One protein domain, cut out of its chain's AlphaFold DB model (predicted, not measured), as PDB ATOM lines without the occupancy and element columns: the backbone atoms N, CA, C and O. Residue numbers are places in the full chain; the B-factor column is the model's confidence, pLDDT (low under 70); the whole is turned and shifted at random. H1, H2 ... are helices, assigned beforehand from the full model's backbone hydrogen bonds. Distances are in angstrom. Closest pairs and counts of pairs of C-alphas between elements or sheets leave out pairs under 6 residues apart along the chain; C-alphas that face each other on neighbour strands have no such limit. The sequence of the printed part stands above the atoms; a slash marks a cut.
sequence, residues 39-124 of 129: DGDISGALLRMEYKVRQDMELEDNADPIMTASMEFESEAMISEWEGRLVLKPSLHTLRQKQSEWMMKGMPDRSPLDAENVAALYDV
ATOM      1  N   ASP A  39     -13.201  12.911 -24.422       89.94
ATOM      2  CA  ASP A  39     -12.723  13.586 -25.634       89.94
ATOM      3  C   ASP A  39     -13.865  14.276 -26.405       89.94
ATOM      4  O   ASP A  39     -13.690  15.377 -26.942       89.94
ATOM      5  N   GLY A  40     -15.053  13.664 -26.396       91.19
ATOM      6  CA  GLY A  40     -16.296  14.209 -26.923       91.19
ATOM      7  C   GLY A  40     -16.691  15.531 -26.268       91.19
ATOM      8  O   GLY A  40     -17.023  16.473 -26.984       91.19
ATOM      9  N   ASP A  41     -16.579  15.653 -24.940       91.50
ATOM     10  CA  ASP A  41     -16.938  16.878 -24.207       91.50
ATOM     11  C   ASP A  41     -16.095  18.071 -24.661       91.50
ATOM     12  O   ASP A  41     -16.610  19.166 -24.916       91.50
ATOM     13  N   ILE A  42     -14.791  17.829 -24.802       93.06
ATOM     14  CA  ILE A  42     -13.804  18.825 -25.215       93.06
ATOM     15  C   ILE A  42     -14.035  19.196 -26.681       93.06
ATOM     16  O   ILE A  42     -14.148  20.376 -27.015       93.06
ATOM     17  N   SER A  43     -14.184  18.191 -27.547       92.25
ATOM     18  CA  SER A  43     -14.445  18.387 -28.977       92.25
ATOM     19  C   SER A  43     -15.747  19.158 -29.208       92.25
ATOM     20  O   SER A  43     -15.785  20.104 -29.994       92.25
ATOM     21  N   GLY A  44     -16.809  18.819 -28.476       92.94
ATOM     22  CA  GLY A  44     -18.089  19.517 -28.525       92.94
ATOM     23  C   GLY A  44     -17.988  20.961 -28.043       92.94
ATOM     24  O   GLY A  44     -18.558  21.852 -28.669       92.94
ATOM     25  N   ALA A  45     -17.239  21.227 -26.967       92.38
ATOM     26  CA  ALA A  45     -17.020  22.586 -26.472       92.38
ATOM     27  C   ALA A  45     -16.254  23.460 -27.474       92.38
ATOM     28  O   ALA A  45     -16.681  24.583 -27.750       92.38
ATOM     29  N   LEU A  46     -15.178  22.927 -28.058       91.06
ATOM     30  CA  LEU A  46     -14.384  23.613 -29.078       91.06
ATOM     31  C   LEU A  46     -15.223  23.954 -30.313       91.06
ATOM     32  O   LEU A  46     -15.170  25.079 -30.803       91.06
ATOM     33  N   LEU A  47     -16.062  23.023 -30.777       91.12
ATOM     34  CA  LEU A  47     -16.939  23.281 -31.916       91.12
ATOM     35  C   LEU A  47     -18.055  24.269 -31.579       91.12
ATOM     36  O   LEU A  47     -18.324  25.157 -32.380       91.12
ATOM     37  N   ARG A  48     -18.682  24.194 -30.398       90.25
ATOM     38  CA  ARG A  48     -19.661  25.217 -29.986       90.25
ATOM     39  C   ARG A  48     -19.049  26.618 -29.998       90.25
ATOM     40  O   ARG A  48     -19.721  27.554 -30.413       90.25
ATOM     41  N   MET A  49     -17.790  26.753 -29.579       86.88
ATOM     42  CA  MET A  49     -17.056  28.014 -29.676       86.88
ATOM     43  C   MET A  49     -16.844  28.430 -31.140       86.88
ATOM     44  O   MET A  49     -17.219  29.542 -31.491       86.88
ATOM     45  N   GLU A  50     -16.326  27.537 -31.993       85.88
ATOM     46  CA  GLU A  50     -16.130  27.772 -33.438       85.88
ATOM     47  C   GLU A  50     -17.419  28.279 -34.112       85.88
ATOM     48  O   GLU A  50     -17.423  29.291 -34.810       85.88
ATOM     49  N   TYR A  51     -18.542  27.599 -33.866       83.50
ATOM     50  CA  TYR A  51     -19.833  27.950 -34.456       83.50
ATOM     51  C   TYR A  51     -20.439  29.215 -33.861       83.50
ATOM     52  O   TYR A  51     -21.053  29.979 -34.600       83.50
ATOM     53  N   LYS A  52     -20.273  29.458 -32.558       82.25
ATOM     54  CA  LYS A  52     -20.750  30.693 -31.936       82.25
ATOM     55  C   LYS A  52     -20.012  31.906 -32.493       82.25
ATOM     56  O   LYS A  52     -20.667  32.877 -32.835       82.25
ATOM     57  N   VAL A  53     -18.687  31.821 -32.651       80.00
ATOM     58  CA  VAL A  53     -17.898  32.888 -33.285       80.00
ATOM     59  C   VAL A  53     -18.446  33.182 -34.682       80.00
ATOM     60  O   VAL A  53     -18.757  34.329 -34.973       80.00
ATOM     61  N   ARG A  54     -18.685  32.153 -35.507       77.12
ATOM     62  CA  ARG A  54     -19.288  32.340 -36.839       77.12
ATOM     63  C   ARG A  54     -20.694  32.950 -36.797       77.12
ATOM     64  O   ARG A  54     -20.991  33.820 -37.604       77.12
ATOM     65  N   GLN A  55     -21.551  32.524 -35.870       78.00
ATOM     66  CA  GLN A  55     -22.903  33.086 -35.726       78.00
ATOM     67  C   GLN A  55     -22.877  34.549 -35.284       78.00
ATOM     68  O   GLN A  55     -23.607  35.366 -35.838       78.00
ATOM     69  N   ASP A  56     -22.031  34.883 -34.309       74.94
ATOM     70  CA  ASP A  56     -21.861  36.254 -33.833       74.94
ATOM     71  C   ASP A  56     -21.367  37.155 -34.992       74.94
ATOM     72  O   ASP A  56     -21.863  38.268 -35.157       74.94
ATOM     73  N   MET A  57     -20.497  36.636 -35.874       71.12
ATOM     74  CA  MET A  57     -20.050  37.324 -37.099       71.12
ATOM     75  C   MET A  57     -21.162  37.534 -38.139       71.12
ATOM     76  O   MET A  57     -21.164  38.550 -38.827       71.12
ATOM     77  N   GLU A  58     -22.088  36.584 -38.291       71.75
ATOM     78  CA  GLU A  58     -23.203  36.677 -39.249       71.75
ATOM     79  C   GLU A  58     -24.305  37.651 -38.793       71.75
ATOM     80  O   GLU A  58     -25.040  38.185 -39.625       71.75
ATOM     81  N   LEU A  59     -24.439  37.876 -37.482       69.25
ATOM     82  CA  LEU A  59     -25.476  38.732 -36.890       69.25
ATOM     83  C   LEU A  59     -25.062  40.205 -36.765       69.25
ATOM     84  O   LEU A  59     -25.927  41.082 -36.686       69.25
ATOM     85  N   GLU A  60     -23.764  40.502 -36.741       68.75
ATOM     86  CA  GLU A  60     -23.268  41.874 -36.674       68.75
ATOM     87  C   GLU A  60     -23.181  42.516 -38.070       68.75
ATOM     88  O   GLU A  60     -22.142  42.531 -38.723       68.75
ATOM     89  N   ASP A  61     -24.273  43.169 -38.478       55.25
ATOM     90  CA  ASP A  61     -24.411  43.942 -39.733       55.25
ATOM     91  C   ASP A  61     -23.404  45.126 -39.859       55.25
ATOM     92  O   ASP A  61     -23.382  45.838 -40.860       55.25
ATOM     93  N   ASN A  62     -22.574  45.368 -38.831       52.91
ATOM     94  CA  ASN A  62     -21.502  46.374 -38.781       52.91
ATOM     95  C   ASN A  62     -20.251  45.895 -38.007       52.91
ATOM     96  O   ASN A  62     -19.535  46.728 -37.442       52.91
ATOM     97  N   ALA A  63     -19.985  44.585 -37.933       63.16
ATOM     98  CA  ALA A  63     -18.748  44.101 -37.313       63.16
ATOM     99  C   ALA A  63     -17.519  44.697 -38.017       63.16
ATOM    100  O   ALA A  63     -17.464  44.737 -39.250       63.16
ATOM    101  N   ASP A  64     -16.516  45.137 -37.252       69.88
ATOM    102  CA  ASP A  64     -15.222  45.524 -37.817       69.88
ATOM    103  C   ASP A  64     -14.584  44.287 -38.486       69.88
ATOM    104  O   ASP A  64     -14.259  43.325 -37.783       69.88
ATOM    105  N   PRO A  65     -14.356  44.289 -39.816       69.12
ATOM    106  CA  PRO A  65     -13.818  43.130 -40.527       69.12
ATOM    107  C   PRO A  65     -12.466  42.645 -39.986       69.12
ATOM    108  O   PRO A  65     -12.151  41.459 -40.090       69.12
ATOM    109  N   ILE A  66     -11.662  43.544 -39.409       72.25
ATOM    110  CA  ILE A  66     -10.361  43.212 -38.819       72.25
ATOM    111  C   ILE A  66     -10.559  42.467 -37.498       72.25
ATOM    112  O   ILE A  66      -9.882  41.469 -37.251       72.25
ATOM    113  N   MET A  67     -11.496  42.924 -36.664       68.94
ATOM    114  CA  MET A  67     -11.822  42.267 -35.397       68.94
ATOM    115  C   MET A  67     -12.402  40.871 -35.649       68.94
ATOM    116  O   MET A  67     -11.957  39.897 -35.045       68.94
ATOM    117  N   THR A  68     -13.306  40.770 -36.620       68.62
ATOM    118  CA  THR A  68     -13.923  39.520 -37.067       68.62
ATOM    119  C   THR A  68     -12.894  38.494 -37.549       68.62
ATOM    120  O   THR A  68     -12.869  37.365 -37.058       68.62
ATOM    121  N   ALA A  69     -11.984  38.891 -38.445       71.19
ATOM    122  CA  ALA A  69     -10.924  38.007 -38.930       71.19
ATOM    123  C   ALA A  69      -9.950  37.585 -37.814       71.19
ATOM    124  O   ALA A  69      -9.444  36.462 -37.818       71.19
ATOM    125  N   SER A  70      -9.694  38.469 -36.844       74.94
ATOM    126  CA  SER A  70      -8.856  38.155 -35.684       74.94
ATOM    127  C   SER A  70      -9.503  37.096 -34.790       74.94
ATOM    128  O   SER A  70      -8.823  36.158 -34.381       74.94
ATOM    129  N   MET A  71     -10.806  37.208 -34.514       76.12
ATOM    130  CA  MET A  71     -11.536  36.233 -33.694       76.12
ATOM    131  C   MET A  71     -11.597  34.853 -34.357       76.12
ATOM    132  O   MET A  71     -11.399  33.841 -33.684       76.12
ATOM    133  N   GLU A  72     -11.823  34.804 -35.672       75.50
ATOM    134  CA  GLU A  72     -11.800  33.553 -36.433       75.50
ATOM    135  C   GLU A  72     -10.415  32.896 -36.360       75.50
ATOM    136  O   GLU A  72     -10.300  31.754 -35.909       75.50
ATOM    137  N   PHE A  73      -9.353  33.643 -36.678       79.00
ATOM    138  CA  PHE A  73      -7.978  33.143 -36.631       79.00
ATOM    139  C   PHE A  73      -7.573  32.642 -35.237       79.00
ATOM    140  O   PHE A  73      -6.951  31.585 -35.106       79.00
ATOM    141  N   GLU A  74      -7.925  33.375 -34.178       79.38
ATOM    142  CA  GLU A  74      -7.628  32.971 -32.802       79.38
ATOM    143  C   GLU A  74      -8.382  31.697 -32.404       79.38
ATOM    144  O   GLU A  74      -7.801  30.818 -31.757       79.38
ATOM    145  N   SER A  75      -9.641  31.558 -32.829       80.31
ATOM    146  CA  SER A  75     -10.428  30.347 -32.585       80.31
ATOM    147  C   SER A  75      -9.820  29.123 -33.282       80.31
ATOM    148  O   SER A  75      -9.668  28.073 -32.657       80.31
ATOM    149  N   GLU A  76      -9.375  29.264 -34.535       84.19
ATOM    150  CA  GLU A  76      -8.732  28.189 -35.296       84.19
ATOM    151  C   GLU A  76      -7.387  27.784 -34.690       84.19
ATOM    152  O   GLU A  76      -7.110  26.591 -34.522       84.19
ATOM    153  N   ALA A  77      -6.562  28.767 -34.320       84.12
ATOM    154  CA  ALA A  77      -5.273  28.526 -33.683       84.12
ATOM    155  C   ALA A  77      -5.438  27.781 -32.349       84.12
ATOM    156  O   ALA A  77      -4.710  26.821 -32.080       84.12
ATOM    157  N   MET A  78      -6.425  28.177 -31.539       84.88
ATOM    158  CA  MET A  78      -6.741  27.512 -30.276       84.88
ATOM    159  C   MET A  78      -7.227  26.076 -30.494       84.88
ATOM    160  O   MET A  78      -6.741  25.160 -29.833       84.88
ATOM    161  N   ILE A  79      -8.142  25.853 -31.442       86.56
ATOM    162  CA  ILE A  79      -8.640  24.507 -31.755       86.56
ATOM    163  C   ILE A  79      -7.494  23.610 -32.225       86.56
ATOM    164  O   ILE A  79      -7.396  22.475 -31.767       86.56
ATOM    165  N   SER A  80      -6.603  24.114 -33.081       87.06
ATOM    166  CA  SER A  80      -5.456  23.349 -33.576       87.06
ATOM    167  C   SER A  80      -4.476  22.967 -32.458       87.06
ATOM    168  O   SER A  80      -3.995  21.831 -32.418       87.06
ATOM    169  N   GLU A  81      -4.213  23.878 -31.514       87.69
ATOM    170  CA  GLU A  81      -3.388  23.599 -30.332       87.69
ATOM    171  C   GLU A  81      -3.992  22.466 -29.487       87.69
ATOM    172  O   GLU A  81      -3.305  21.494 -29.154       87.69
ATOM    173  N   TRP A  82      -5.286  22.561 -29.176       92.19
ATOM    174  CA  TRP A  82      -5.991  21.574 -28.357       92.19
ATOM    175  C   TRP A  82      -6.115  20.225 -29.066       92.19
ATOM    176  O   TRP A  82      -5.881  19.180 -28.460       92.19
ATOM    177  N   GLU A  83      -6.420  20.242 -30.362       89.69
ATOM    178  CA  GLU A  83      -6.509  19.056 -31.208       89.69
ATOM    179  C   GLU A  83      -5.197  18.269 -31.221       89.69
ATOM    180  O   GLU A  83      -5.208  17.046 -31.067       89.69
ATOM    181  N   GLY A  84      -4.069  18.961 -31.399       87.12
ATOM    182  CA  GLY A  84      -2.751  18.336 -31.420       87.12
ATOM    183  C   GLY A  84      -2.353  17.769 -30.061       87.12
ATOM    184  O   GLY A  84      -1.830  16.658 -29.993       87.12
ATOM    185  N   ARG A  85      -2.619  18.514 -28.985       87.25
ATOM    186  CA  ARG A  85      -2.197  18.131 -27.636       87.25
ATOM    187  C   ARG A  85      -3.038  17.004 -27.039       87.25
ATOM    188  O   ARG A  85      -2.485  16.126 -26.387       87.25
ATOM    189  N   LEU A  86      -4.349  17.018 -27.274       88.06
ATOM    190  CA  LEU A  86      -5.302  16.074 -26.681       88.06
ATOM    191  C   LEU A  86      -5.755  14.979 -27.660       88.06
ATOM    192  O   LEU A  86      -6.605  14.164 -27.322       88.06
ATOM    193  N   VAL A  87      -5.188  14.942 -28.873       87.12
ATOM    194  CA  VAL A  87      -5.466  13.924 -29.906       87.12
ATOM    195  C   VAL A  87      -6.957  13.883 -30.304       87.12
ATOM    196  O   VAL A  87      -7.528  12.831 -30.573       87.12
ATOM    197  N   LEU A  88      -7.601  15.053 -30.402       87.38
ATOM    198  CA  LEU A  88      -9.059  15.177 -30.601       87.38
ATOM    199  C   LEU A  88      -9.527  14.998 -32.056       87.38
ATOM    200  O   LEU A  88     -10.722  15.095 -32.334       87.38
ATOM    201  N   LYS A  89      -8.605  14.759 -32.998       84.44
ATOM    202  CA  LYS A  89      -8.872  14.677 -34.449       84.44
ATOM    203  C   LYS A  89     -10.103  13.837 -34.816       84.44
ATOM    204  O   LYS A  89     -10.945  14.343 -35.561       84.44
ATOM    205  N   PRO A  90     -10.239  12.584 -34.334       85.81
ATOM    206  CA  PRO A  90     -11.389  11.755 -34.688       85.81
ATOM    207  C   PRO A  90     -12.707  12.377 -34.219       85.81
ATOM    208  O   PRO A  90     -13.641  12.518 -35.005       85.81
ATOM    209  N   SER A  91     -12.750  12.829 -32.967       87.50
ATOM    210  CA  SER A  91     -13.967  13.337 -32.337       87.50
ATOM    211  C   SER A  91     -14.404  14.692 -32.890       87.50
ATOM    212  O   SER A  91     -15.583  14.891 -33.188       87.50
ATOM    213  N   LEU A  92     -13.450  15.585 -33.170       88.19
ATOM    214  CA  LEU A  92     -13.710  16.824 -33.907       88.19
ATOM    215  C   LEU A  92     -14.262  16.548 -35.309       88.19
ATOM    216  O   LEU A  92     -15.219  17.203 -35.726       88.19
ATOM    217  N   HIS A  93     -13.696  15.581 -36.034       88.62
ATOM    218  CA  HIS A  93     -14.175  15.224 -37.368       88.62
ATOM    219  C   HIS A  93     -15.616  14.694 -37.336       88.62
ATOM    220  O   HIS A  93     -16.472  15.203 -38.062       88.62
ATOM    221  N   THR A  94     -15.903  13.728 -36.457       90.50
ATOM    222  CA  THR A  94     -17.241  13.137 -36.303       90.50
ATOM    223  C   THR A  94     -18.291  14.187 -35.947       90.50
ATOM    224  O   THR A  94     -19.365  14.223 -36.556       90.50
ATOM    225  N   LEU A  95     -17.995  15.066 -34.987       91.75
ATOM    226  CA  LEU A  95     -18.931  16.107 -34.570       91.75
ATOM    227  C   LEU A  95     -19.121  17.187 -35.647       91.75
ATOM    228  O   LEU A  95     -20.264  17.578 -35.896       91.75
ATOM    229  N   ARG A  96     -18.061  17.618 -36.350       92.06
ATOM    230  CA  ARG A  96     -18.184  18.551 -37.491       92.06
ATOM    231  C   ARG A  96     -19.059  17.982 -38.599       92.06
ATOM    232  O   ARG A  96     -19.890  18.707 -39.148       92.06
ATOM    233  N   GLN A  97     -18.899  16.699 -38.918       92.56
ATOM    234  CA  GLN A  97     -19.728  16.035 -39.920       92.56
ATOM    235  C   GLN A  97     -21.201  16.036 -39.496       92.56
ATOM    236  O   GLN A  97     -22.050  16.525 -40.241       92.56
ATOM    237  N   LYS A  98     -21.505  15.564 -38.279       90.25
ATOM    238  CA  LYS A  98     -22.878  15.536 -37.746       90.25
ATOM    239  C   LYS A  98     -23.515  16.925 -37.726       90.25
ATOM    240  O   LYS A  98     -24.666  17.072 -38.135       90.25
ATOM    241  N   GLN A  99     -22.771  17.942 -37.296       91.19
ATOM    242  CA  GLN A  99     -23.251  19.321 -37.284       91.19
ATOM    243  C   GLN A  99     -23.526  19.839 -38.703       91.19
ATOM    244  O   GLN A  99     -24.564  20.453 -38.940       91.19
ATOM    245  N   SER A 100     -22.644  19.551 -39.662       89.88
ATOM    246  CA  SER A 100     -22.831  19.938 -41.067       89.88
ATOM    247  C   SER A 100     -24.074  19.290 -41.678       89.88
ATOM    248  O   SER A 100     -24.887  19.971 -42.300       89.88
ATOM    249  N   GLU A 101     -24.273  17.991 -41.442       90.88
ATOM    250  CA  GLU A 101     -25.466  17.262 -41.886       90.88
ATOM    251  C   GLU A 101     -26.753  17.817 -41.261       90.88
ATOM    252  O   GLU A 101     -27.779  17.916 -41.936       90.88
ATOM    253  N   TRP A 102     -26.712  18.190 -39.980       90.31
ATOM    254  CA  TRP A 102     -27.848  18.789 -39.281       90.31
ATOM    255  C   TRP A 102     -28.223  20.164 -39.849       90.31
ATOM    256  O   TRP A 102     -29.402  20.410 -40.117       90.31
ATOM    257  N   MET A 103     -27.236  21.025 -40.122       87.75
ATOM    258  CA  MET A 103     -27.473  22.329 -40.758       87.75
ATOM    259  C   MET A 103     -28.079  22.171 -42.160       87.75
ATOM    260  O   MET A 103     -29.043  22.858 -42.493       87.75
ATOM    261  N   MET A 104     -27.583  21.220 -42.962       87.56
ATOM    262  CA  MET A 104     -28.120  20.946 -44.305       87.56
ATOM    263  C   MET A 104     -29.579  20.464 -44.289       87.56
ATOM    264  O   MET A 104     -30.314  20.704 -45.244       87.56
ATOM    265  N   LYS A 105     -30.014  19.792 -43.216       86.31
ATOM    266  CA  LYS A 105     -31.390  19.289 -43.056       86.31
ATOM    267  C   LYS A 105     -32.394  20.355 -42.600       86.31
ATOM    268  O   LYS A 105     -33.571  20.038 -42.463       86.31
ATOM    269  N   GLY A 106     -31.962  21.598 -42.377       76.50
ATOM    270  CA  GLY A 106     -32.856  22.697 -42.002       76.50
ATOM    271  C   GLY A 106     -33.286  22.698 -40.531       76.50
ATOM    272  O   GLY A 106     -34.326  23.262 -40.215       76.50
ATOM    273  N   MET A 107     -32.488  22.091 -39.643       79.94
ATOM    274  CA  MET A 107     -32.604  22.222 -38.178       79.94
ATOM    275  C   MET A 107     -33.956  21.807 -37.537       79.94
ATOM    276  O   MET A 107     -34.457  22.532 -36.678       79.94
ATOM    277  N   PRO A 108     -34.583  20.668 -37.894       63.97
ATOM    278  CA  PRO A 108     -35.856  20.277 -37.276       63.97
ATOM    279  C   PRO A 108     -35.722  19.836 -35.804       63.97
ATOM    280  O   PRO A 108     -36.686  19.951 -35.050       63.97
ATOM    281  N   ASP A 109     -34.535  19.373 -35.396       77.81
ATOM    282  CA  ASP A 109     -34.237  18.819 -34.068       77.81
ATOM    283  C   ASP A 109     -33.122  19.607 -33.348       77.81
ATOM    284  O   ASP A 109     -32.494  20.493 -33.929       77.81
ATOM    285  N   ARG A 110     -32.837  19.255 -32.087       84.81
ATOM    286  CA  ARG A 110     -31.720  19.800 -31.288       84.81
ATOM    287  C   ARG A 110     -30.356  19.624 -31.973       84.81
ATOM    288  O   ARG A 110     -30.156  18.670 -32.726       84.81
ATOM    289  N   SER A 111     -29.413  20.531 -31.706       88.75
ATOM    290  CA  SER A 111     -28.101  20.509 -32.362       88.75
ATOM    291  C   SER A 111     -27.288  19.293 -31.905       88.75
ATOM    292  O   SER A 111     -27.220  19.021 -30.706       88.75
ATOM    293  N   PRO A 112     -26.585  18.591 -32.810       89.56
ATOM    294  CA  PRO A 112     -25.615  17.559 -32.443       89.56
ATOM    295  C   PRO A 112     -24.512  18.031 -31.488       89.56
ATOM    296  O   PRO A 112     -23.884  17.201 -30.841       89.56
ATOM    297  N   LEU A 113     -24.264  19.343 -31.411       92.25
ATOM    298  CA  LEU A 113     -23.286  19.938 -30.505       92.25
ATOM    299  C   LEU A 113     -23.860  20.284 -29.126       92.25
ATOM    300  O   LEU A 113     -23.095  20.720 -28.264       92.25
ATOM    301  N   ASP A 114     -25.162  20.100 -28.884       91.75
ATOM    302  CA  ASP A 114     -25.737  20.250 -27.546       91.75
ATOM    303  C   ASP A 114     -25.053  19.278 -26.578       91.75
ATOM    304  O   ASP A 114     -24.793  18.126 -26.924       91.75
ATOM    305  N   ALA A 115     -24.750  19.735 -25.358       88.50
ATOM    306  CA  ALA A 115     -23.956  18.960 -24.400       88.50
ATOM    307  C   ALA A 115     -24.545  17.563 -24.127       88.50
ATOM    308  O   ALA A 115     -23.804  16.590 -24.080       88.50
ATOM    309  N   GLU A 116     -25.875  17.455 -24.036       89.81
ATOM    310  CA  GLU A 116     -26.586  16.180 -23.864       89.81
ATOM    311  C   GLU A 116     -26.402  15.238 -25.067       89.81
ATOM    312  O   GLU A 116     -26.205  14.040 -24.889       89.81
ATOM    313  N   ASN A 117     -26.427  15.775 -26.293       90.69
ATOM    314  CA  ASN A 117     -26.262  14.990 -27.520       90.69
ATOM    315  C   ASN A 117     -24.814  14.529 -27.707       90.69
ATOM    316  O   ASN A 117     -24.576  13.420 -28.187       90.69
ATOM    317  N   VAL A 118     -23.855  15.369 -27.313       91.38
ATOM    318  CA  VAL A 118     -22.435  15.014 -27.281       91.38
ATOM    319  C   VAL A 118     -22.198  13.914 -26.249       91.38
ATOM    320  O   VAL A 118     -21.658  12.876 -26.614       91.38
ATOM    321  N   ALA A 119     -22.666  14.079 -25.008       88.00
ATOM    322  CA  ALA A 119     -22.530  13.056 -23.971       88.00
ATOM    323  C   ALA A 119     -23.130  11.715 -24.427       88.00
ATOM    324  O   ALA A 119     -22.439  10.703 -24.446       88.00
ATOM    325  N   ALA A 120     -24.363  11.726 -24.945       87.38
ATOM    326  CA  ALA A 120     -25.018  10.522 -25.450       87.38
ATOM    327  C   ALA A 120     -24.246   9.834 -26.592       87.38
ATOM    328  O   ALA A 120     -24.283   8.613 -26.708       87.38
ATOM    329  N   LEU A 121     -23.543  10.584 -27.446       86.38
ATOM    330  CA  LEU A 121     -22.753  10.007 -28.537       86.38
ATOM    331  C   LEU A 121     -21.505   9.267 -28.034       86.38
ATOM    332  O   LEU A 121     -21.108   8.274 -28.641       86.38
ATOM    333  N   TYR A 122     -20.896   9.758 -26.956       83.00
ATOM    334  CA  TYR A 122     -19.630   9.257 -26.413       83.00
ATOM    335  C   TYR A 122     -19.797   8.403 -25.144       83.00
ATOM    336  O   TYR A 122     -18.824   7.834 -24.653       83.00
ATOM    337  N   ASP A 123     -21.017   8.264 -24.627       80.38
ATOM    338  CA  ASP A 123     -21.356   7.333 -23.545       80.38
ATOM    339  C   ASP A 123     -21.666   5.916 -24.038       80.38
ATOM    340  O   ASP A 123     -21.435   4.957 -23.313       80.38
ATOM    341  N   VAL A 124     -22.113   5.755 -25.287       59.41
ATOM    342  CA  VAL A 124     -22.506   4.445 -25.848       59.41
ATOM    343  C   VAL A 124     -21.297   3.568 -26.220       59.41
ATOM    344  O   VAL A 124     -21.449   2.377 -26.465       59.41
TER     345      VAL A 124
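Overview. This is residues 39 to 124 of the 129 residues of an uncharacterized protein of Martelella radicis (UniProt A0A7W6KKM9). A long helical hairpin, H1 and H2 side by side, has H3 slanting across residues 39 to 47 of H1 and the short H4 packed on residues 40 to 44. H1 is the hub. The printed part has 86 residues with four named helices, H1 to H4 in order, and no named strand: all helix, compact, radius of gyration of the C-alphas 13.8 A, flat at 43 by 35 by 17 A.

Along the chain. H1, residues 39 to 59, begins at C-alpha 39 (-12.723, 13.586, -25.634) and spans 30.4 A. H2, residues 65 to 86, spans 31.6 A; H3, residues 89 to 104, 22.5 A. H4, residues 115 to 124, ends at C-alpha 124 (-22.506, 4.445, -25.848).

Arrangement. H1 touches H2 at a shallow tilt of 6 degrees, opposite ways; their closest C-alphas, Glu 50 and Ser 75, are 6.3 A apart. H1 touches H3 at a steep tilt of 43 degrees, closest C-alphas Ser 43 and Leu 92, 5.2 A. H1 touches H4 at a shallow tilt of 29 degrees, closest C-alphas Gly 40 and Tyr 122, 6.0 A. H2 and H4 are apart. Every O i to N i+4 pair is within hydrogen-bond range in H1, H2 and H3; in H4, 5 of 6.

Size, cuts and confidence. The printed part has no cut and no long link. Residues 59 to 65, 67 to 68, 108 and 124 have pLDDT under 70.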